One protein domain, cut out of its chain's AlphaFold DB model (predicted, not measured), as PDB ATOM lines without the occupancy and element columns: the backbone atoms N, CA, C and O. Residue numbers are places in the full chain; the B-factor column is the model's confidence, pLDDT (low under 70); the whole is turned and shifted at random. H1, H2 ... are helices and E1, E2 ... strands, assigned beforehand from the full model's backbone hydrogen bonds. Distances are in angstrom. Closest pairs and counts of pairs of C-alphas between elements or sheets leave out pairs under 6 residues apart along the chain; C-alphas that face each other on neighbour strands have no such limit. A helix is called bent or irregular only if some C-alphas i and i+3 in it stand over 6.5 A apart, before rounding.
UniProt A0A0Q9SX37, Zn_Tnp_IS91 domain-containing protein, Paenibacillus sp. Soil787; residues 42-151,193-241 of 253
ATOM      1  N   LYS A  42      79.619 -45.040 235.922       81.00
ATOM      2  CA  LYS A  42      80.626 -45.881 236.583       81.00
ATOM      3  C   LYS A  42      79.981 -46.963 237.444       81.00
ATOM      4  O   LYS A  42      80.323 -48.130 237.274       81.00
ATOM      5  N   LYS A  43      79.028 -46.599 238.307       85.12
ATOM      6  CA  LYS A  43      78.334 -47.573 239.162       85.12
ATOM      7  C   LYS A  43      77.593 -48.624 238.333       85.12
ATOM      8  O   LYS A  43      77.750 -49.813 238.589       85.12
ATOM      9  N   TYR A  44      76.872 -48.197 237.294       84.69
ATOM     10  CA  TYR A  44      76.203 -49.108 236.361       84.69
ATOM     11  C   TYR A  44      77.196 -50.043 235.655       84.69
ATOM     12  O   TYR A  44      76.943 -51.240 235.536       84.69
ATOM     13  N   THR A  45      78.343 -49.514 235.211       81.31
ATOM     14  CA  THR A  45      79.407 -50.314 234.583       81.31
ATOM     15  C   THR A  45      79.904 -51.416 235.516       81.31
ATOM     16  O   THR A  45      80.080 -52.554 235.077       81.31
ATOM     17  N   ASP A  46      80.133 -51.090 236.786       82.69
ATOM     18  CA  ASP A  46      80.647 -52.039 237.774       82.69
ATOM     19  C   ASP A  46      79.622 -53.134 238.084       82.69
ATOM     20  O   ASP A  46      79.945 -54.313 237.970       82.69
ATOM     21  N   GLU A  47      78.367 -52.763 238.350       85.81
ATOM     22  CA  GLU A  47      77.280 -53.722 238.593       85.81
ATOM     23  C   GLU A  47      77.040 -54.642 237.388       85.81
ATOM     24  O   GLU A  47      76.837 -55.849 237.535       85.81
ATOM     25  N   PHE A  48      77.074 -54.094 236.169       81.12
ATOM     26  CA  PHE A  48      76.979 -54.897 234.954       81.12
ATOM     27  C   PHE A  48      78.154 -55.874 234.846       81.12
ATOM     28  O   PHE A  48      77.951 -57.046 234.535       81.12
ATOM     29  N   THR A  49      79.372 -55.393 235.102       80.94
ATOM     30  CA  THR A  49      80.598 -56.196 235.043       80.94
ATOM     31  C   THR A  49      80.528 -57.374 236.005       80.94
ATOM     32  O   THR A  49      80.829 -58.494 235.599       80.94
ATOM     33  N   GLU A  50      80.108 -57.142 237.248       83.44
ATOM     34  CA  GLU A  50      79.933 -58.190 238.261       83.44
ATOM     35  C   GLU A  50      78.949 -59.261 237.781       83.44
ATOM     36  O   GLU A  50      79.297 -60.440 237.748       83.44
ATOM     37  N   LYS A  51      77.790 -58.849 237.251       83.12
ATOM     38  CA  LYS A  51      76.816 -59.776 236.649       83.12
ATOM     39  C   LYS A  51      77.375 -60.548 235.453       83.12
ATOM     40  O   LYS A  51      76.955 -61.674 235.203       83.12
ATOM     41  N   GLN A  52      78.285 -59.961 234.669       80.38
ATOM     42  CA  GLN A  52      78.915 -60.686 233.562       80.38
ATOM     43  C   GLN A  52      79.930 -61.708 234.046       80.38
ATOM     44  O   GLN A  52      79.987 -62.779 233.455       80.38
ATOM     45  N   VAL A  53      80.700 -61.414 235.102       79.94
ATOM     46  CA  VAL A  53      81.661 -62.367 235.690       79.94
ATOM     47  C   VAL A  53      80.971 -63.680 236.060       79.94
ATOM     48  O   VAL A  53      81.554 -64.740 235.861       79.94
ATOM     49  N   GLU A  54      79.732 -63.616 236.543       79.75
ATOM     50  CA  GLU A  54      78.937 -64.795 236.911       79.75
ATOM     51  C   GLU A  54      78.418 -65.594 235.705       79.75
ATOM     52  O   GLU A  54      78.098 -66.771 235.837       79.75
ATOM     53  N   ARG A  55      78.319 -64.971 234.525       82.19
ATOM     54  CA  ARG A  55      77.697 -65.563 233.326       82.19
ATOM     55  C   ARG A  55      78.693 -65.988 232.254       82.19
ATOM     56  O   ARG A  55      78.330 -66.732 231.346       82.19
ATOM     57  N   ILE A  56      79.915 -65.476 232.306       86.12
ATOM     58  CA  ILE A  56      80.953 -65.755 231.319       86.12
ATOM     59  C   ILE A  56      81.675 -67.070 231.665       86.12
ATOM     60  O   ILE A  56      81.918 -67.384 232.830       86.12
ATOM     61  N   LEU A  57      82.030 -67.856 230.648       87.19
ATOM     62  CA  LEU A  57      82.735 -69.124 230.852       87.19
ATOM     63  C   LEU A  57      84.156 -68.880 231.366       87.19
ATOM     64  O   LEU A  57      84.824 -67.954 230.918       87.19
ATOM     65  N   ASN A  58      84.658 -69.736 232.263       88.31
ATOM     66  CA  ASN A  58      86.016 -69.594 232.794       88.31
ATOM     67  C   ASN A  58      87.094 -70.133 231.835       88.31
ATOM     68  O   ASN A  58      87.746 -71.137 232.112       88.31
ATOM     69  N   VAL A  59      87.247 -69.485 230.681       89.38
ATOM     70  CA  VAL A  59      88.130 -69.899 229.579       89.38
ATOM     71  C   VAL A  59      88.889 -68.695 229.009       89.38
ATOM     72  O   VAL A  59      88.505 -67.550 229.258       89.38
ATOM     73  N   PRO A  60      89.962 -68.894 228.220       91.06
ATOM     74  CA  PRO A  60      90.583 -67.787 227.513       91.06
ATOM     75  C   PRO A  60      89.607 -67.141 226.527       91.06
ATOM     76  O   PRO A  60      88.865 -67.829 225.824       91.06
ATOM     77  N   HIS A  61      89.647 -65.817 226.452       91.31
ATOM     78  CA  HIS A  61      88.865 -65.029 225.511       91.31
ATOM     79  C   HIS A  61      89.770 -64.229 224.584       91.31
ATOM     80  O   HIS A  61      90.885 -63.836 224.933       91.31
ATOM     81  N   ARG A  62      89.246 -63.931 223.405       91.31
ATOM     82  CA  ARG A  62      89.829 -63.058 222.405       91.31
ATOM     83  C   ARG A  62      89.003 -61.784 222.331       91.31
ATOM     84  O   ARG A  62      87.805 -61.834 222.058       91.31
ATOM     85  N   HIS A  63      89.637 -60.639 222.563       91.50
ATOM     86  CA  HIS A  63      89.020 -59.350 222.282       91.50
ATOM     87  C   HIS A  63      89.300 -58.953 220.840       91.50
ATOM     88  O   HIS A  63      90.440 -58.980 220.375       91.50
ATOM     89  N   THR A  64      88.236 -58.592 220.138       92.75
ATOM     90  CA  THR A  64      88.283 -58.133 218.758       92.75
ATOM     91  C   THR A  64      87.525 -56.818 218.612       92.75
ATOM     92  O   THR A  64      86.579 -56.548 219.354       92.75
ATOM     93  N   VAL A  65      87.957 -55.970 217.684       93.25
ATOM     94  CA  VAL A  65      87.359 -54.659 217.419       93.25
ATOM     95  C   VAL A  65      87.097 -54.516 215.931       93.25
ATOM     96  O   VAL A  65      88.033 -54.450 215.140       93.25
ATOM     97  N   PHE A  66      85.827 -54.434 215.558       95.81
ATOM     98  CA  PHE A  66      85.362 -54.255 214.186       95.81
ATOM     99  C   PHE A  66      85.080 -52.777 213.948       95.81
ATOM    100  O   PHE A  66      84.113 -52.237 214.482       95.81
ATOM    101  N   THR A  67      85.936 -52.098 213.181       95.06
ATOM    102  CA  THR A  67      85.790 -50.654 212.943       95.06
ATOM    103  C   THR A  67      85.030 -50.402 211.651       95.06
ATOM    104  O   THR A  67      85.370 -50.969 210.612       95.06
ATOM    105  N   VAL A  68      84.019 -49.531 211.693       96.56
ATOM    106  CA  VAL A  68      83.286 -49.127 210.490       96.56
ATOM    107  C   VAL A  68      84.166 -48.186 209.644       96.56
ATOM    108  O   VAL A  68      84.621 -47.149 210.155       96.56
ATOM    109  N   PRO A  69      84.397 -48.498 208.351       95.56
ATOM    110  CA  PRO A  69      85.138 -47.630 207.436       95.56
ATOM    111  C   PRO A  69      84.518 -46.238 207.328       95.56
ATOM    112  O   PRO A  69      83.297 -46.088 207.420       95.56
ATOM    113  N   LYS A  70      85.353 -45.216 207.113       94.69
ATOM    114  CA  LYS A  70      84.941 -43.799 207.089       94.69
ATOM    115  C   LYS A  70      83.771 -43.543 206.131       94.69
ATOM    116  O   LYS A  70      82.870 -42.780 206.466       94.69
ATOM    117  N   GLU A  71      83.764 -44.232 204.994       95.50
ATOM    118  CA  GLU A  71      82.790 -44.128 203.910       95.50
ATOM    119  C   GLU A  71      81.386 -44.534 204.365       95.50
ATOM    120  O   GLU A  71      80.392 -43.979 203.906       95.50
ATOM    121  N   LEU A  72      81.301 -45.473 205.311       96.12
ATOM    122  CA  LEU A  72      80.043 -46.051 205.779       96.12
ATOM    123  C   LEU A  72      79.534 -45.409 207.072       96.12
ATOM    124  O   LEU A  72      78.381 -45.614 207.447       96.12
ATOM    125  N   ARG A  73      80.347 -44.593 207.757       95.06
ATOM    126  CA  ARG A  73      79.967 -44.004 209.052       95.06
ATOM    127  C   ARG A  73      78.686 -43.182 208.953       95.06
ATOM    128  O   ARG A  73      77.831 -43.305 209.821       95.06
ATOM    129  N   LYS A  74      78.501 -42.396 207.886       94.12
ATOM    130  CA  LYS A  74      77.317 -41.529 207.733       94.12
ATOM    131  C   LYS A  74      75.994 -42.305 207.774       94.12
ATOM    132  O   LYS A  74      75.014 -41.784 208.296       94.12
ATOM    133  N   VAL A  75      75.981 -43.559 207.314       94.56
ATOM    134  CA  VAL A  75      74.805 -44.445 207.387       94.56
ATOM    135  C   VAL A  75      74.371 -44.643 208.840       94.56
ATOM    136  O   VAL A  75      73.211 -44.423 209.176       94.56
ATOM    137  N   PHE A  76      75.323 -44.970 209.713       95.38
ATOM    138  CA  PHE A  76      75.081 -45.157 211.145       95.38
ATOM    139  C   PHE A  76      74.904 -43.842 211.896       95.38
ATOM    140  O   PHE A  76      74.257 -43.810 212.936       95.38
ATOM    141  N   PHE A  77      75.495 -42.751 211.405       92.81
ATOM    142  CA  PHE A  77      75.273 -41.433 211.989       92.81
ATOM    143  C   PHE A  77      73.804 -41.029 211.855       92.81
ATOM    144  O   PHE A  77      73.203 -40.639 212.853       92.81
ATOM    145  N   ASN A  78      73.262 -41.170 210.640       93.56
ATOM    146  CA  ASN A  78      71.891 -40.809 210.290       93.56
ATOM    147  C   ASN A  78      70.858 -41.747 210.920       93.56
ATOM    148  O   ASN A  78      69.778 -41.302 211.285       93.56
ATOM    149  N   ASP A  79      71.182 -43.035 211.045       93.88
ATOM    150  CA  ASP A  79      70.311 -44.013 211.685       93.88
ATOM    151  C   ASP A  79      71.102 -44.899 212.649       93.88
ATOM    152  O   ASP A  79      71.768 -45.867 212.271       93.88
ATOM    153  N   ARG A  80      71.000 -44.552 213.933       90.44
ATOM    154  CA  ARG A  80      71.696 -45.239 215.024       90.44
ATOM    155  C   ARG A  80      71.118 -46.623 215.313       90.44
ATOM    156  O   ARG A  80      71.833 -47.443 215.883       90.44
ATOM    157  N   SER A  81      69.873 -46.906 214.914       91.94
ATOM    158  CA  SER A  81      69.230 -48.205 215.167       91.94
ATOM    159  C   SER A  81      69.940 -49.351 214.438       91.94
ATOM    160  O   SER A  81      70.058 -50.453 214.976       91.94
ATOM    161  N   LYS A  82      70.545 -49.057 213.278       95.19
ATOM    162  CA  LYS A  82      71.347 -49.996 212.477       95.19
ATOM    163  C   LYS A  82      72.573 -50.546 213.210       95.19
ATOM    164  O   LYS A  82      73.061 -51.619 212.863       95.19
ATOM    165  N   LEU A  83      73.076 -49.850 214.235       93.69
ATOM    166  CA  LEU A  83      74.188 -50.349 215.052       93.69
ATOM    167  C   LEU A  83      73.801 -51.607 215.845       93.69
ATOM    168  O   LEU A  83      74.652 -52.467 216.060       93.69
ATOM    169  N   ASN A  84      72.530 -51.740 216.241       91.81
ATOM    170  CA  ASN A  84      72.051 -52.920 216.963       91.81
ATOM    171  C   ASN A  84      72.065 -54.162 216.067       91.81
ATOM    172  O   ASN A  84      72.575 -55.203 216.480       91.81
ATOM    173  N   GLU A  85      71.570 -54.036 214.831       94.25
ATOM    174  CA  GLU A  85      71.641 -55.109 213.830       94.25
ATOM    175  C   GLU A  85      73.102 -55.485 213.553       94.25
ATOM    176  O   GLU A  85      73.468 -56.655 213.633       94.25
ATOM    177  N   LEU A  86      73.969 -54.488 213.348       94.75
ATOM    178  CA  LEU A  86      75.396 -54.708 213.113       94.75
ATOM    179  C   LEU A  86      76.066 -55.506 214.247       94.75
ATOM    180  O   LEU A  86      76.858 -56.409 213.980       94.75
ATOM    181  N   SER A  87      75.727 -55.206 215.505       93.56
ATOM    182  CA  SER A  87      76.242 -55.922 216.682       93.56
ATOM    183  C   SER A  87      75.836 -57.395 216.692       93.56
ATOM    184  O   SER A  87      76.660 -58.264 216.987       93.56
ATOM    185  N   GLN A  88      74.586 -57.695 216.334       94.38
ATOM    186  CA  GLN A  88      74.088 -59.070 216.250       94.38
ATOM    187  C   GLN A  88      74.751 -59.840 215.104       94.38
ATOM    188  O   GLN A  88      75.149 -60.992 215.279       94.38
ATOM    189  N   GLU A  89      74.922 -59.205 213.944       95.81
ATOM    190  CA  GLU A  89      75.575 -59.828 212.792       95.81
ATOM    191  C   GLU A  89      77.054 -60.147 213.071       95.81
ATOM    192  O   GLU A  89      77.535 -61.215 212.690       95.81
ATOM    193  N   VAL A  90      77.778 -59.297 213.815       96.00
ATOM    194  CA  VAL A  90      79.161 -59.602 214.239       96.00
ATOM    195  C   VAL A  90      79.222 -60.877 215.085       96.00
ATOM    196  O   VAL A  90      80.124 -61.692 214.894       96.00
ATOM    197  N   ALA A  91      78.253 -61.111 215.976       95.88
ATOM    198  CA  ALA A  91      78.203 -62.360 216.735       95.88
ATOM    199  C   ALA A  91      78.021 -63.582 215.814       95.88
ATOM    200  O   ALA A  91      78.680 -64.608 216.006       95.88
ATOM    201  N   LYS A  92      77.199 -63.457 214.763       96.06
ATOM    202  CA  LYS A  92      76.979 -64.521 213.771       96.06
ATOM    203  C   LYS A  92      78.231 -64.851 212.956       96.06
ATOM    204  O   LYS A  92      78.403 -66.014 212.598       96.06
ATOM    205  N   VAL A  93      79.131 -63.891 212.711       96.06
ATOM    206  CA  VAL A  93      80.432 -64.158 212.052       96.06
ATOM    207  C   VAL A  93      81.224 -65.207 212.827       96.06
ATOM    208  O   VAL A  93      81.728 -66.164 212.237       96.06
ATOM    209  N   PHE A  94      81.300 -65.068 214.152       96.31
ATOM    210  CA  PHE A  94      81.993 -66.043 214.991       96.31
ATOM    211  C   PHE A  94      81.244 -67.374 215.044       96.31
ATOM    212  O   PHE A  94      81.871 -68.410 214.843       96.31
ATOM    213  N   GLN A  95      79.915 -67.366 215.204       95.94
ATOM    214  CA  GLN A  95      79.133 -68.610 215.167       95.94
ATOM    215  C   GLN A  95      79.372 -69.392 213.871       95.94
ATOM    216  O   GLN A  95      79.674 -70.584 213.898       95.94
ATOM    217  N   TYR A  96      79.332 -68.712 212.726       95.19
ATOM    218  CA  TYR A  96      79.609 -69.326 211.433       95.19
ATOM    219  C   TYR A  96      81.049 -69.851 211.336       95.19
ATOM    220  O   TYR A  96      81.271 -70.962 210.846       95.19
ATOM    221  N   TYR A  97      82.037 -69.085 211.818       95.00
ATOM    222  CA  TYR A  97      83.444 -69.492 211.805       95.00
ATOM    223  C   TYR A  97      83.701 -70.790 212.577       95.00
ATOM    224  O   TYR A  97      84.488 -71.609 212.108       95.00
ATOM    225  N   TYR A  98      83.042 -70.989 213.720       95.50
ATOM    226  CA  TYR A  98      83.188 -72.202 214.527       95.50
ATOM    227  C   TYR A  98      82.377 -73.368 213.953       95.50
ATOM    228  O   TYR A  98      82.928 -74.450 213.745       95.50
ATOM    229  N   ARG A  99      81.109 -73.151 213.582       94.44
ATOM    230  CA  ARG A  99      80.241 -74.203 213.014       94.44
ATOM    231  C   ARG A  99      80.797 -74.814 211.726       94.44
ATOM    232  O   ARG A  99      80.648 -76.011 211.495       94.44
ATOM    233  N   ARG A 100      81.486 -74.026 210.891       94.06
ATOM    234  CA  ARG A 100      82.099 -74.538 209.651       94.06
ATOM    235  C   ARG A 100      83.350 -75.398 209.878       94.06
ATOM    236  O   ARG A 100      83.768 -76.055 208.932       94.06
ATOM    237  N   MET A 101      83.959 -75.386 211.072       92.38
ATOM    238  CA  MET A 101      85.140 -76.218 211.362       92.38
ATOM    239  C   MET A 101      84.800 -77.705 211.343       92.38
ATOM    240  O   MET A 101      85.587 -78.514 210.863       92.38
ATOM    241  N   ASN A 102      83.622 -78.056 211.860       92.31
ATOM    242  CA  ASN A 102      83.067 -79.392 211.757       92.31
ATOM    243  C   ASN A 102      81.537 -79.322 211.848       92.31
ATOM    244  O   ASN A 102      80.977 -79.119 212.926       92.31
ATOM    245  N   LYS A 103      80.866 -79.529 210.711       90.25
ATOM    246  CA  LYS A 103      79.407 -79.413 210.605       90.25
ATOM    247  C   LYS A 103      78.654 -80.422 211.478       90.25
ATOM    248  O   LYS A 103      77.550 -80.113 211.899       90.25
ATOM    249  N   SER A 104      79.226 -81.597 211.764       93.31
ATOM    250  CA  SER A 104      78.542 -82.644 212.544       93.31
ATOM    251  C   SER A 104      78.608 -82.431 214.058       93.31
ATOM    252  O   SER A 104      77.845 -83.062 214.797       93.31
ATOM    253  N   LYS A 105      79.528 -81.570 214.513       94.44
ATOM    254  CA  LYS A 105      79.737 -81.235 215.926       94.44
ATOM    255  C   LYS A 105      78.905 -80.044 216.396       94.44
ATOM    256  O   LYS A 105      78.707 -79.920 217.596       94.44
ATOM    257  N   GLU A 106      78.409 -79.214 215.477       94.38
ATOM    258  CA  GLU A 106      77.535 -78.068 215.784       94.38
ATOM    259  C   GLU A 106      78.129 -77.122 216.839       94.38
ATOM    260  O   GLU A 106      77.473 -76.743 217.799       94.38
ATOM    261  N   TYR A 107      79.397 -76.742 216.660       96.81
ATOM    262  CA  TYR A 107      80.102 -75.908 217.631       96.81
ATOM    263  C   TYR A 107      79.393 -74.576 217.921       96.81
ATOM    264  O   TYR A 107      79.125 -73.796 217.003       96.81
ATOM    265  N   GLU A 108      79.193 -74.276 219.202       95.94
ATOM    266  CA  GLU A 108      78.625 -73.029 219.708       95.94
ATOM    267  C   GLU A 108      79.670 -72.236 220.498       95.94
ATOM    268  O   GLU A 108      80.197 -72.682 221.520       95.94
ATOM    269  N   VAL A 109      79.994 -71.043 219.998       96.00
ATOM    270  CA  VAL A 109      81.001 -70.154 220.595       96.00
ATOM    271  C   VAL A 109      80.335 -69.120 221.504       96.00
ATOM    272  O   VAL A 109      79.267 -68.596 221.189       96.00
ATOM    273  N   GLY A 110      80.971 -68.779 222.625       94.12
ATOM    274  CA  GLY A 110      80.535 -67.675 223.476       94.12
ATOM    275  C   GLY A 110      80.961 -66.334 222.881       94.12
ATOM    276  O   GLY A 110      82.143 -66.130 222.605       94.12
ATOM    277  N   VAL A 111      80.013 -65.411 222.688       93.50
ATOM    278  CA  VAL A 111      80.288 -64.071 222.145       93.50
ATOM    279  C   VAL A 111      79.524 -63.007 222.922       93.50
ATOM    280  O   VAL A 111      78.303 -63.071 223.038       93.50
ATOM    281  N   ILE A 112      80.236 -61.981 223.385       90.69
ATOM    282  CA  ILE A 112      79.654 -60.747 223.921       90.69
ATOM    283  C   ILE A 112      80.032 -59.607 222.981       90.69
ATOM    284  O   ILE A 112      81.217 -59.404 222.719       90.69
ATOM    285  N   THR A 113      79.049 -58.852 222.488       92.00
ATOM    286  CA  THR A 113      79.281 -57.675 221.635       92.00
ATOM    287  C   THR A 113      78.889 -56.384 222.346       92.00
ATOM    288  O   THR A 113      77.926 -56.347 223.108       92.00
ATOM    289  N   VAL A 114      79.662 -55.321 222.118       89.00
ATOM    290  CA  VAL A 114      79.446 -53.989 222.689       89.00
ATOM    291  C   VAL A 114      79.672 -52.932 221.617       89.00
ATOM    292  O   VAL A 114      80.721 -52.899 220.971       89.00
ATOM    293  N   ILE A 115      78.688 -52.051 221.446       90.75
ATOM    294  CA  ILE A 115      78.700 -50.985 220.444       90.75
ATOM    295  C   ILE A 115      79.351 -49.735 221.024       90.75
ATOM    296  O   ILE A 115      78.900 -49.205 222.039       90.75
ATOM    297  N   HIS A 116      80.346 -49.208 220.320       87.81
ATOM    298  CA  HIS A 116      80.957 -47.905 220.566       87.81
ATOM    299  C   HIS A 116      80.710 -46.974 219.388       87.81
ATOM    300  O   HIS A 116      80.656 -47.414 218.242       87.81
ATOM    301  N   THR A 117      80.550 -45.674 219.651       88.81
ATOM    302  CA  THR A 117      80.235 -44.684 218.600       88.81
ATOM    303  C   THR A 117      81.287 -43.598 218.420       88.81
ATOM    304  O   THR A 117      81.211 -42.845 217.451       88.81
ATOM    305  N   PHE A 118      82.285 -43.521 219.297       86.56
ATOM    306  CA  PHE A 118      83.292 -42.464 219.294       86.56
ATOM    307  C   PHE A 118      84.695 -43.023 219.526       86.56
ATOM    308  O   PHE A 118      84.875 -44.021 220.220       86.56
ATOM    309  N   GLY A 119      85.690 -42.376 218.919       83.38
ATOM    310  CA  GLY A 119      87.102 -42.631 219.187       83.38
ATOM    311  C   GLY A 119      87.599 -41.917 220.447       83.38
ATOM    312  O   GLY A 119      86.850 -41.223 221.132       83.38
ATOM    313  N   ARG A 120      88.901 -42.046 220.730       80.50
ATOM    314  CA  ARG A 120      89.563 -41.326 221.837       80.50
ATOM    315  C   ARG A 120      89.532 -39.803 221.666       80.50
ATOM    316  O   ARG A 120      89.551 -39.092 222.659       80.50
ATOM    317  N   ASP A 121      89.462 -39.336 220.424       82.38
ATOM    318  CA  ASP A 121      89.329 -37.931 220.037       82.38
ATOM    319  C   ASP A 121      87.864 -37.450 220.020       82.38
ATOM    320  O   ASP A 121      87.570 -36.377 219.499       82.38
ATOM    321  N   LEU A 122      86.937 -38.266 220.544       83.25
ATOM    322  CA  LEU A 122      85.487 -38.044 220.595       83.25
ATOM    323  C   LEU A 122      84.798 -37.886 219.232       83.25
ATOM    324  O   LEU A 122      83.587 -37.664 219.172       83.25
ATOM    325  N   LYS A 123      85.523 -38.068 218.122       86.69
ATOM    326  CA  LYS A 123      84.922 -38.047 216.787       86.69
ATOM    327  C   LYS A 123      84.072 -39.284 216.572       86.69
ATOM    328  O   LYS A 123      84.401 -40.376 217.042       86.69
ATOM    329  N   PHE A 124      83.003 -39.122 215.793       89.81
ATOM    330  CA  PHE A 124      82.129 -40.229 215.434       89.81
ATOM    331  C   PHE A 124      82.899 -41.298 214.644       89.81
ATOM    332  O   PHE A 124      83.316 -41.101 213.499       89.81
ATOM    333  N   ASN A 125      83.098 -42.439 215.293       91.19
ATOM    334  CA  ASN A 125      83.849 -43.579 214.797       91.19
ATOM    335  C   ASN A 125      83.191 -44.855 215.337       91.19
ATOM    336  O   ASN A 125      83.658 -45.399 216.340       91.19
ATOM    337  N   PRO A 126      82.071 -45.302 214.743       93.62
ATOM    338  CA  PRO A 126      81.374 -46.476 215.225       93.62
ATOM    339  C   PRO A 126      82.221 -47.735 215.053       93.62
ATOM    340  O   PRO A 126      82.824 -47.967 214.002       93.62
ATOM    341  N   HIS A 127      82.271 -48.541 216.105       93.62
ATOM    342  CA  HIS A 127      82.978 -49.810 216.126       93.62
ATOM    343  C   HIS A 127      82.332 -50.771 217.122       93.62
ATOM    344  O   HIS A 127      81.665 -50.353 218.068       93.62
ATOM    345  N   ILE A 128      82.514 -52.066 216.892       93.75
ATOM    346  CA  ILE A 128      81.992 -53.120 217.761       93.75
ATOM    347  C   ILE A 128      83.161 -53.812 218.434       93.75
ATOM    348  O   ILE A 128      84.039 -54.355 217.765       93.75
ATOM    349  N   HIS A 129      83.153 -53.817 219.759       92.06
ATOM    350  CA  HIS A 129      83.985 -54.713 220.542       92.06
ATOM    351  C   HIS A 129      83.287 -56.065 220.632       92.06
ATOM    352  O   HIS A 129      82.124 -56.123 221.018       92.06
ATOM    353  N   ALA A 130      83.991 -57.144 220.312       92.69
ATOM    354  CA  ALA A 130      83.514 -58.497 220.546       92.69
ATOM    355  C   ALA A 130      84.513 -59.257 221.418       92.69
ATOM    356  O   ALA A 130      85.704 -59.327 221.106       92.69
ATOM    357  N   LEU A 131      84.022 -59.801 222.526       91.81
ATOM    358  CA  LEU A 131      84.743 -60.719 223.394       91.81
ATOM    359  C   LEU A 131      84.274 -62.135 223.062       91.81
ATOM    360  O   LEU A 131      83.091 -62.438 223.197       91.81
ATOM    361  N   VAL A 132      85.194 -62.970 222.592       93.62
ATOM    362  CA  VAL A 132      84.896 -64.287 222.013       93.62
ATOM    363  C   VAL A 132      85.655 -65.353 222.778       93.62
ATOM    364  O   VAL A 132      86.832 -65.163 223.062       93.62
ATOM    365  N   THR A 133      85.030 -66.473 223.113       93.50
ATOM    366  CA  THR A 133      85.737 -67.587 223.754       93.50
ATOM    367  C   THR A 133      86.736 -68.242 222.790       93.50
ATOM    368  O   THR A 133      86.411 -68.496 221.634       93.50
ATOM    369  N   GLU A 134      87.948 -68.581 223.245       93.19
ATOM    370  CA  GLU A 134      88.936 -69.352 222.457       93.19
ATOM    371  C   GLU A 134      88.624 -70.855 222.457       93.19
ATOM    372  O   GLU A 134      89.426 -71.728 222.809       93.19
ATOM    373  N   GLY A 135      87.394 -71.150 222.069       94.44
ATOM    374  CA  GLY A 135      86.816 -72.473 222.038       94.44
ATOM    375  C   GLY A 135      85.299 -72.396 221.978       94.44
ATOM    376  O   GLY A 135      84.717 -71.310 222.045       94.44
ATOM    377  N   ALA A 136      84.685 -73.553 221.812       96.56
ATOM    378  CA  ALA A 136      83.250 -73.714 221.664       96.56
ATOM    379  C   ALA A 136      82.801 -75.015 222.327       96.56
ATOM    380  O   ALA A 136      83.598 -75.946 222.465       96.56
ATOM    381  N   LEU A 137      81.530 -75.076 222.707       96.69
ATOM    382  CA  LEU A 137      80.876 -76.326 223.087       96.69
ATOM    383  C   LEU A 137      80.386 -77.027 221.824       96.69
ATOM    384  O   LEU A 137      79.950 -76.361 220.890       96.69
ATOM    385  N   ASP A 138      80.482 -78.347 221.762       96.50
ATOM    386  CA  ASP A 138      79.794 -79.123 220.730       96.50
ATOM    387  C   ASP A 138      78.372 -79.513 221.176       96.50
ATOM    388  O   ASP A 138      77.952 -79.212 222.296       96.50
ATOM    389  N   LYS A 139      77.619 -80.196 220.310       95.94
ATOM    390  CA  LYS A 139      76.253 -80.659 220.621       95.94
ATOM    391  C   LYS A 139      76.144 -81.615 221.816       95.94
ATOM    392  O   LYS A 139      75.051 -81.799 222.339       95.94
ATOM    393  N   ASN A 140      77.254 -82.224 222.236       96.50
ATOM    394  CA  ASN A 140      77.330 -83.081 223.417       96.50
ATOM    395  C   ASN A 140      77.806 -82.297 224.657       96.50
ATOM    396  O   ASN A 140      78.068 -82.901 225.694       96.50
ATOM    397  N   ILE A 141      77.914 -80.963 224.563       94.81
ATOM    398  CA  ILE A 141      78.418 -80.069 225.618       94.81
ATOM    399  C   ILE A 141      79.908 -80.345 225.921       94.81
ATOM    400  O   ILE A 141      80.429 -80.021 226.986       94.81
ATOM    401  N   GLU A 142      80.652 -80.903 224.962       95.75
ATOM    402  CA  GLU A 142      82.092 -81.104 225.105       95.75
ATOM    403  C   GLU A 142      82.862 -79.859 224.658       95.75
ATOM    404  O   GLU A 142      82.616 -79.277 223.597       95.75
ATOM    405  N   TRP A 143      83.841 -79.445 225.467       95.88
ATOM    406  CA  TRP A 143      84.658 -78.272 225.172       95.88
ATOM    407  C   TRP A 143      85.707 -78.556 224.094       95.88
ATOM    408  O   TRP A 143      86.623 -79.363 224.276       95.88
ATOM    409  N   LYS A 144      85.660 -77.795 222.998       94.88
ATOM    410  CA  LYS A 144      86.707 -77.758 221.976       94.88
ATOM    411  C   LYS A 144      87.498 -76.460 222.076       94.88
ATOM    412  O   LYS A 144      87.009 -75.394 221.715       94.88
ATOM    413  N   ARG A 145      88.769 -76.555 222.472       94.12
ATOM    414  CA  ARG A 145      89.707 -75.420 222.437       94.12
ATOM    415  C   ARG A 145      90.037 -75.027 220.993       94.12
ATOM    416  O   ARG A 145      90.369 -75.889 220.176       94.12
ATOM    417  N   VAL A 146      89.988 -73.727 220.709       90.88
ATOM    418  CA  VAL A 146      90.325 -73.122 219.411       90.88
ATOM    419  C   VAL A 146      91.071 -71.817 219.668       90.88
ATOM    420  O   VAL A 146      90.466 -70.785 219.940       90.88
ATOM    421  N   GLU A 147      92.397 -71.860 219.588       84.38
ATOM    422  CA  GLU A 147      93.234 -70.695 219.908       84.38
ATOM    423  C   GLU A 147      93.440 -69.751 218.723       84.38
ATOM    424  O   GLU A 147      93.699 -68.562 218.902       84.38
ATOM    425  N   TYR A 148      93.348 -70.289 217.507       87.56
ATOM    426  CA  TYR A 148      93.601 -69.541 216.288       87.56
ATOM    427  C   TYR A 148      92.295 -69.090 215.635       87.56
ATOM    428  O   TYR A 148      91.489 -69.894 215.155       87.56
ATOM    429  N   ILE A 149      92.125 -67.773 215.561       88.38
ATOM    430  CA  ILE A 149      91.074 -67.126 214.784       88.38
ATOM    431  C   ILE A 149      91.755 -66.376 213.642       88.38
ATOM    432  O   ILE A 149      92.537 -65.456 213.875       88.38
ATOM    433  N   SER A 150      91.476 -66.788 212.403       90.81
ATOM    434  CA  SER A 150      92.114 -66.194 211.226       90.81
ATOM    435  C   SER A 150      91.745 -64.719 211.079       90.81
ATOM    436  O   SER A 150      90.580 -64.356 210.916       90.81
ATOM    437  N   TYR A 151      92.764 -63.867 211.086       90.50
ATOM    438  CA  TYR A 151      92.590 -62.428 210.954       90.50
ATOM    439  C   TYR A 151      92.153 -62.016 209.543       90.50
ATOM    440  O   TYR A 151      91.269 -61.175 209.399       90.50
ATOM    441  N   VAL A 193      89.823 -54.965 211.185       94.06
ATOM    442  CA  VAL A 193      89.472 -55.581 212.463       94.06
ATOM    443  C   VAL A 193      90.756 -55.567 213.275       94.06
ATOM    444  O   VAL A 193      91.792 -55.787 212.669       94.06
ATOM    445  N   ASN A 194      90.717 -55.322 214.583       90.19
ATOM    446  CA  ASN A 194      91.823 -55.607 215.505       90.19
ATOM    447  C   ASN A 194      91.472 -56.880 216.290       90.19
ATOM    448  O   ASN A 194      90.332 -57.004 216.721       90.19
ATOM    449  N   ALA A 195      92.396 -57.826 216.461       83.88
ATOM    450  CA  ALA A 195      92.154 -59.088 217.170       83.88
ATOM    451  C   ALA A 195      93.343 -59.525 218.048       83.88
ATOM    452  O   ALA A 195      93.542 -60.708 218.316       83.88
ATOM    453  N   GLU A 196      94.190 -58.592 218.472       72.31
ATOM    454  CA  GLU A 196      95.487 -58.949 219.058       72.31
ATOM    455  C   GLU A 196      95.391 -59.397 220.523       72.31
ATOM    456  O   GLU A 196      96.189 -60.215 220.981       72.31
ATOM    457  N   GLN A 197      94.381 -58.939 221.264       79.06
ATOM    458  CA  GLN A 197      94.370 -59.095 222.713       79.06
ATOM    459  C   GLN A 197      93.704 -60.402 223.176       79.06
ATOM    460  O   GLN A 197      92.483 -60.559 223.124       79.06
ATOM    461  N   LYS A 198      94.525 -61.327 223.691       84.00
ATOM    462  CA  LYS A 198      94.085 -62.525 224.427       84.00
ATOM    463  C   LYS A 198      93.950 -62.209 225.916       84.00
ATOM    464  O   LYS A 198      94.849 -61.624 226.515       84.00
ATOM    465  N   MET A 199      92.850 -62.641 226.518       83.31
ATOM    466  CA  MET A 199      92.560 -62.515 227.947       83.31
ATOM    467  C   MET A 199      92.475 -63.911 228.536       83.31
ATOM    468  O   MET A 199      91.641 -64.711 228.124       83.31
ATOM    469  N   LYS A 200      93.385 -64.226 229.454       77.06
ATOM    470  CA  LYS A 200      93.459 -65.558 230.068       77.06
ATOM    471  C   LYS A 200      92.549 -65.685 231.287       77.06
ATOM    472  O   LYS A 200      92.213 -66.801 231.660       77.06
ATOM    473  N   ASP A 201      92.177 -64.564 231.898       78.38
ATOM    474  CA  ASP A 201      91.398 -64.511 233.121       78.38
ATOM    475  C   ASP A 201      89.984 -63.979 232.868       78.38
ATOM    476  O   ASP A 201      89.736 -62.985 232.192       78.38
ATOM    477  N   THR A 202      89.025 -64.649 233.475       74.88
ATOM    478  CA  THR A 202      87.598 -64.385 233.287       74.88
ATOM    479  C   THR A 202      87.173 -63.063 233.911       74.88
ATOM    480  O   THR A 202      86.460 -62.266 233.300       74.88
ATOM    481  N   LYS A 203      87.696 -62.773 235.110       75.25
ATOM    482  CA  LYS A 203      87.503 -61.480 235.781       75.25
ATOM    483  C   LYS A 203      88.132 -60.339 234.984       75.25
ATOM    484  O   LYS A 203      87.510 -59.285 234.862       75.25
ATOM    485  N   GLY A 204      89.327 -60.536 234.426       76.94
ATOM    486  CA  GLY A 204      89.964 -59.560 233.549       76.94
ATOM    487  C   GLY A 204      89.175 -59.343 232.265       76.94
ATOM    488  O   GLY A 204      88.939 -58.194 231.913       76.94
ATOM    489  N   ALA A 205      88.671 -60.402 231.627       78.44
ATOM    490  CA  ALA A 205      87.853 -60.313 230.419       78.44
ATOM    491  C   ALA A 205      86.523 -59.571 230.648       78.44
ATOM    492  O   ALA A 205      86.186 -58.651 229.898       78.44
ATOM    493  N   ALA A 206      85.809 -59.897 231.729       75.62
ATOM    494  CA  ALA A 206      84.565 -59.230 232.103       75.62
ATOM    495  C   ALA A 206      84.788 -57.757 232.486       75.62
ATOM    496  O   ALA A 206      84.102 -56.874 231.976       75.62
ATOM    497  N   ARG A 207      85.793 -57.453 233.324       76.00
ATOM    498  CA  ARG A 207      86.171 -56.060 233.640       76.00
ATOM    499  C   ARG A 207      86.592 -55.304 232.395       76.00
ATOM    500  O   ARG A 207      86.258 -54.133 232.232       76.00
ATOM    501  N   TYR A 208      87.325 -55.968 231.510       77.19
ATOM    502  CA  TYR A 208      87.772 -55.381 230.269       77.19
ATOM    503  C   TYR A 208      86.582 -54.982 229.403       77.19
ATOM    504  O   TYR A 208      86.520 -53.815 229.025       77.19
ATOM    505  N   ILE A 209      85.641 -55.895 229.128       75.69
ATOM    506  CA  ILE A 209      84.471 -55.599 228.291       75.69
ATOM    507  C   ILE A 209      83.525 -54.608 228.978       75.69
ATOM    508  O   ILE A 209      83.013 -53.706 228.321       75.69
ATOM    509  N   GLY A 210      83.387 -54.687 230.306       72.31
ATOM    510  CA  GLY A 210      82.611 -53.760 231.126       72.31
ATOM    511  C   GLY A 210      83.006 -52.302 230.911       72.31
ATOM    512  O   GLY A 210      82.139 -51.452 230.721       72.31
ATOM    513  N   ARG A 211      84.312 -52.013 230.783       71.00
ATOM    514  CA  ARG A 211      84.810 -50.660 230.452       71.00
ATOM    515  C   ARG A 211      84.237 -50.085 229.155       71.00
ATOM    516  O   ARG A 211      84.303 -48.872 228.977       71.00
ATOM    517  N   TYR A 212      83.698 -50.919 228.269       72.31
ATOM    518  CA  TYR A 212      83.099 -50.500 227.010       72.31
ATOM    519  C   TYR A 212      81.564 -50.367 227.089       72.31
ATOM    520  O   TYR A 212      80.985 -49.691 226.254       72.31
ATOM    521  N   LEU A 213      80.843 -50.916 228.068       65.81
ATOM    522  CA  LEU A 213      79.372 -50.826 228.015       65.81
ATOM    523  C   LEU A 213      78.791 -49.467 228.405       65.81
ATOM    524  O   LEU A 213      77.763 -49.075 227.859       65.81
ATOM    525  N   ALA A 214      79.411 -48.761 229.349       56.66
ATOM    526  CA  ALA A 214      78.769 -47.587 229.944       56.66
ATOM    527  C   ALA A 214      79.743 -46.495 230.391       56.66
ATOM    528  O   ALA A 214      79.408 -45.656 231.229       56.66
ATOM    529  N   ARG A 215      80.945 -46.457 229.805       64.31
ATOM    530  CA  ARG A 215      81.813 -45.305 230.025       64.31
ATOM    531  C   ARG A 215      81.190 -44.082 229.335       64.31
ATOM    532  O   ARG A 215      80.859 -44.171 228.150       64.31
ATOM    533  N   PRO A 216      81.065 -42.945 230.037       65.25
ATOM    534  CA  PRO A 216      80.868 -41.658 229.385       65.25
ATOM    535  C   PRO A 216      81.921 -41.467 228.291       65.25
ATOM    536  O   PRO A 216      82.995 -42.077 228.346       65.25
ATOM    537  N   ALA A 217      81.619 -40.618 227.308       72.50
ATOM    538  CA  ALA A 217      82.445 -40.480 226.109       72.50
ATOM    539  C   ALA A 217      83.927 -40.207 226.415       72.50
ATOM    540  O   ALA A 217      84.819 -40.646 225.691       72.50
ATOM    541  N   ILE A 218      84.184 -39.563 227.551       79.44
ATOM    542  CA  ILE A 218      85.506 -39.303 228.092       79.44
ATOM    543  C   ILE A 218      85.557 -39.636 229.590       79.44
ATOM    544  O   ILE A 218      84.534 -39.678 230.263       79.44
ATOM    545  N   ALA A 219      86.744 -39.900 230.137       79.50
ATOM    546  CA  ALA A 219      86.913 -39.991 231.587       79.50
ATOM    547  C   ALA A 219      86.950 -38.582 232.199       79.50
ATOM    548  O   ALA A 219      87.554 -37.694 231.613       79.50
ATOM    549  N   GLU A 220      86.360 -38.381 233.378       80.81
ATOM    550  CA  GLU A 220      86.240 -37.040 233.976       80.81
ATOM    551  C   GLU A 220      87.601 -36.376 234.220       80.81
ATOM    552  O   GLU A 220      87.794 -35.238 233.822       80.81
ATOM    553  N   TYR A 221      88.594 -37.118 234.727       85.31
ATOM    554  CA  TYR A 221      89.959 -36.606 234.935       85.31
ATOM    555  C   TYR A 221      90.682 -36.175 233.642       85.31
ATOM    556  O   TYR A 221      91.764 -35.589 233.694       85.31
ATOM    557  N   ARG A 222      90.137 -36.527 232.468       87.62
ATOM    558  CA  ARG A 222      90.657 -36.080 231.171       87.62
ATOM    559  C   ARG A 222      90.080 -34.742 230.734       87.62
ATOM    560  O   ARG A 222      90.618 -34.147 229.808       87.62
ATOM    561  N   ILE A 223      89.008 -34.283 231.371       88.88
ATOM    562  CA  ILE A 223      88.427 -32.964 231.154       88.88
ATOM    563  C   ILE A 223      89.271 -31.971 231.952       88.88
ATOM    564  O   ILE A 223      89.386 -32.082 233.168       88.88
ATOM    565  N   VAL A 224      89.893 -31.030 231.250       92.25
ATOM    566  CA  VAL A 224      90.724 -29.976 231.842       92.25
ATOM    567  C   VAL A 224      89.854 -28.788 232.238       92.25
ATOM    568  O   VAL A 224      90.005 -28.254 233.331       92.25
ATOM    569  N   ASN A 225      88.935 -28.384 231.357       90.81
ATOM    570  CA  ASN A 225      88.018 -27.279 231.607       90.81
ATOM    571  C   ASN A 225      86.727 -27.419 230.783       90.81
ATOM    572  O   ASN A 225      86.723 -28.011 229.700       90.81
ATOM    573  N   TYR A 226      85.642 -26.838 231.287       88.56
ATOM    574  CA  TYR A 226      84.366 -26.692 230.599       88.56
ATOM    575  C   TYR A 226      83.732 -25.355 230.994       88.56
ATOM    576  O   TYR A 226      83.365 -25.170 232.153       88.56
ATOM    577  N   ASP A 227      83.594 -24.441 230.036       89.56
ATOM    578  CA  ASP A 227      83.072 -23.082 230.260       89.56
ATOM    579  C   ASP A 227      81.600 -22.910 229.829       89.56
ATOM    580  O   ASP A 227      81.040 -21.823 229.930       89.56
ATOM    581  N   GLY A 228      80.953 -23.988 229.367       87.06
ATOM    582  CA  GLY A 228      79.588 -23.958 228.829       87.06
ATOM    583  C   GLY A 228      79.508 -23.757 227.312       87.06
ATOM    584  O   GLY A 228      78.491 -24.105 226.713       87.06
ATOM    585  N   GLU A 229      80.576 -23.280 226.673       88.88
ATOM    586  CA  GLU A 229      80.669 -23.096 225.220       88.88
ATOM    587  C   GLU A 229      81.700 -24.020 224.574       88.88
ATOM    588  O   GLU A 229      81.550 -24.420 223.417       88.88
ATOM    589  N   LYS A 230      82.744 -24.378 225.316       91.12
ATOM    590  CA  LYS A 230      83.852 -25.227 224.906       91.12
ATOM    591  C   LYS A 230      84.170 -26.242 225.996       91.12
ATOM    592  O   LYS A 230      84.076 -25.981 227.194       91.12
ATOM    593  N   ALA A 231      84.598 -27.416 225.554       89.94
ATOM    594  CA  ALA A 231      85.192 -28.434 226.403       89.94
ATOM    595  C   ALA A 231      86.666 -28.592 226.025       89.94
ATOM    596  O   ALA A 231      86.985 -28.899 224.873       89.94
ATOM    597  N   HIS A 232      87.559 -28.403 226.996       92.62
ATOM    598  CA  HIS A 232      88.979 -28.720 226.883       92.62
ATOM    599  C   HIS A 232      89.237 -30.051 227.576       92.62
ATOM    600  O   HIS A 232      88.935 -30.225 228.757       92.62
ATOM    601  N   PHE A 233      89.794 -31.000 226.840       92.19
ATOM    602  CA  PHE A 233      90.161 -32.305 227.358       92.19
ATOM    603  C   PHE A 233      91.447 -32.821 226.722       92.19
ATOM    604  O   PHE A 233      91.905 -32.295 225.711       92.19
ATOM    605  N   TRP A 234      92.011 -33.886 227.284       92.31
ATOM    606  CA  TRP A 234      93.168 -34.563 226.709       92.31
ATOM    607  C   TRP A 234      92.900 -36.043 226.419       92.31
ATOM    608  O   TRP A 234      92.086 -36.706 227.068       92.31
ATOM    609  N   TYR A 235      93.604 -36.589 225.432       89.62
ATOM    610  CA  TYR A 235      93.594 -38.014 225.108       89.62
ATOM    611  C   TYR A 235      94.981 -38.488 224.666       89.62
ATOM    612  O   TYR A 235      95.843 -37.691 224.324       89.62
ATOM    613  N   GLU A 236      95.206 -39.800 224.683       87.75
ATOM    614  CA  GLU A 236      96.424 -40.404 224.132       87.75
ATOM    615  C   GLU A 236      96.184 -40.824 222.688       87.75
ATOM    616  O   GLU A 236      95.304 -41.658 222.411       87.75
ATOM    617  N   ASP A 237      96.981 -40.269 221.782       82.12
ATOM    618  CA  ASP A 237      96.975 -40.645 220.380       82.12
ATOM    619  C   ASP A 237      97.330 -42.131 220.220       82.12
ATOM    620  O   ASP A 237      98.271 -42.642 220.826       82.12
ATOM    621  N   HIS A 238      96.544 -42.859 219.430       73.44
ATOM    622  CA  HIS A 238      96.699 -44.311 219.320       73.44
ATOM    623  C   HIS A 238      97.971 -44.716 218.557       73.44
ATOM    624  O   HIS A 238      98.460 -45.826 218.747       73.44
ATOM    625  N   GLN A 239      98.489 -43.862 217.673       77.06
ATOM    626  CA  GLN A 239      99.660 -44.185 216.854       77.06
ATOM    627  C   GLN A 239     100.956 -43.825 217.576       77.06
ATOM    628  O   GLN A 239     101.925 -44.575 217.529       77.06
ATOM    629  N   THR A 240     100.966 -42.678 218.250       84.56
ATOM    630  CA  THR A 240     102.168 -42.103 218.863       84.56
ATOM    631  C   THR A 240     102.233 -42.301 220.374       84.56
ATOM    632  O   THR A 240     103.290 -42.082 220.959       84.56
ATOM    633  N   VAL A 241     101.123 -42.691 221.015       84.06
ATOM    634  CA  VAL A 241     100.974 -42.829 222.481       84.06
ATOM    635  C   VAL A 241     101.215 -41.503 223.227       84.06
ATOM    636  O   VAL A 241     101.326 -41.458 224.448       84.06
TER     637      VAL A 241
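What this domain is: This is residues 42 to 151 and 193 to 241 of the 253 residues of the protein "Zn_Tnp_IS91 domain-containing protein" of Paenibacillus sp. Soil787 (UniProt A0A0Q9SX37). A twisted five-stranded sheet, E1 to E5, forms the core, with H2 and H3 over one face, H4 over the other, and H1 packed on H4 as a further layer. The small hairpin E6 and E7 lies away from this body at one end of the long axis. The printed part has 159 residues, with four named helices and seven named strands in the order H1 E1 H2 H3 E2 E3 E4 E5 H4 E6 E7, a mixed class. The large sheet is branched and its neighbour pairs are antiparallel. The whole is elongated, 61 by 34 by 31 A, and only just compact, close to loose, with a radius of gyration of the C-alphas of 17.7 A.

Where its parts are: E3, residues 124 to 137, spans 36.9 A from C-alpha 124 at (82.129, -40.229, 215.434) and bends by 62 degrees at residue 134. E2, residues 108 to 118, spans 30.9 A; E1 is residues 61 to 67, E4 143 to 145 and E5 193 to 199. H3, residues 82 to 99, spans 25.8 A. H2, residues 70 to 78, is irregular, with C-alphas 71 and 74 7.2 A apart. H4 is residues 202 to 213, and H1, residues 42 to 53, begins at C-alpha 42 (80.626, -45.881, 236.583). E6 is residues 223 to 226; E7, residues 230 to 236, ends at C-alpha 236 (96.424, -40.404, 224.132).

How they stand to each other: E2, E3 and E4 form a meander, each strand the antiparallel neighbour of the one before. E2 lies on one side of E3, with N 114 and O 129 2.8 A apart; E1 and E4 lie on the other side, with N 64 and O 130 2.8 A apart and N 144 and O 136 2.8 A apart. E5 pairs with E1, with N 63 and O 197 2.9 A apart. H3 is over E2 and E3 at a height over the sheet of 8.1 A; its closest C-alphas to E2 are Gln 95 and Val 109, 5.9 A. H2 is on the same face, across E3 at 84 degrees on the local plane. H4 is on the opposite face, over E1 and E3, at 8.8 A. H1 touches H4, closest C-alphas Thr 49 and Gly 210, 5.0 A, at a steep tilt of 39 degrees, opposite ways. E6 and E7 form a hairpin, with N 224 and O 232 2.8 A apart. Every O i to N i+4 pair is within hydrogen-bond range in H1, against 13 of 14 in H3, 6 of 8 in H4 and 2 of 5 in H2, which has 4 of 6 O i to N i+3 pairs.

The domain as a whole: The farthest C-alphas, Ser 104 and Asp 227, are 62.3 A apart. Residues 152 to 192 are not printed; C-alphas 151 and 193 are 7.7 A apart across the cut. Of the links printed whole, none is long. Mean pLDDT of the printed part is 88.1, and residues 213 to 216 are under 70.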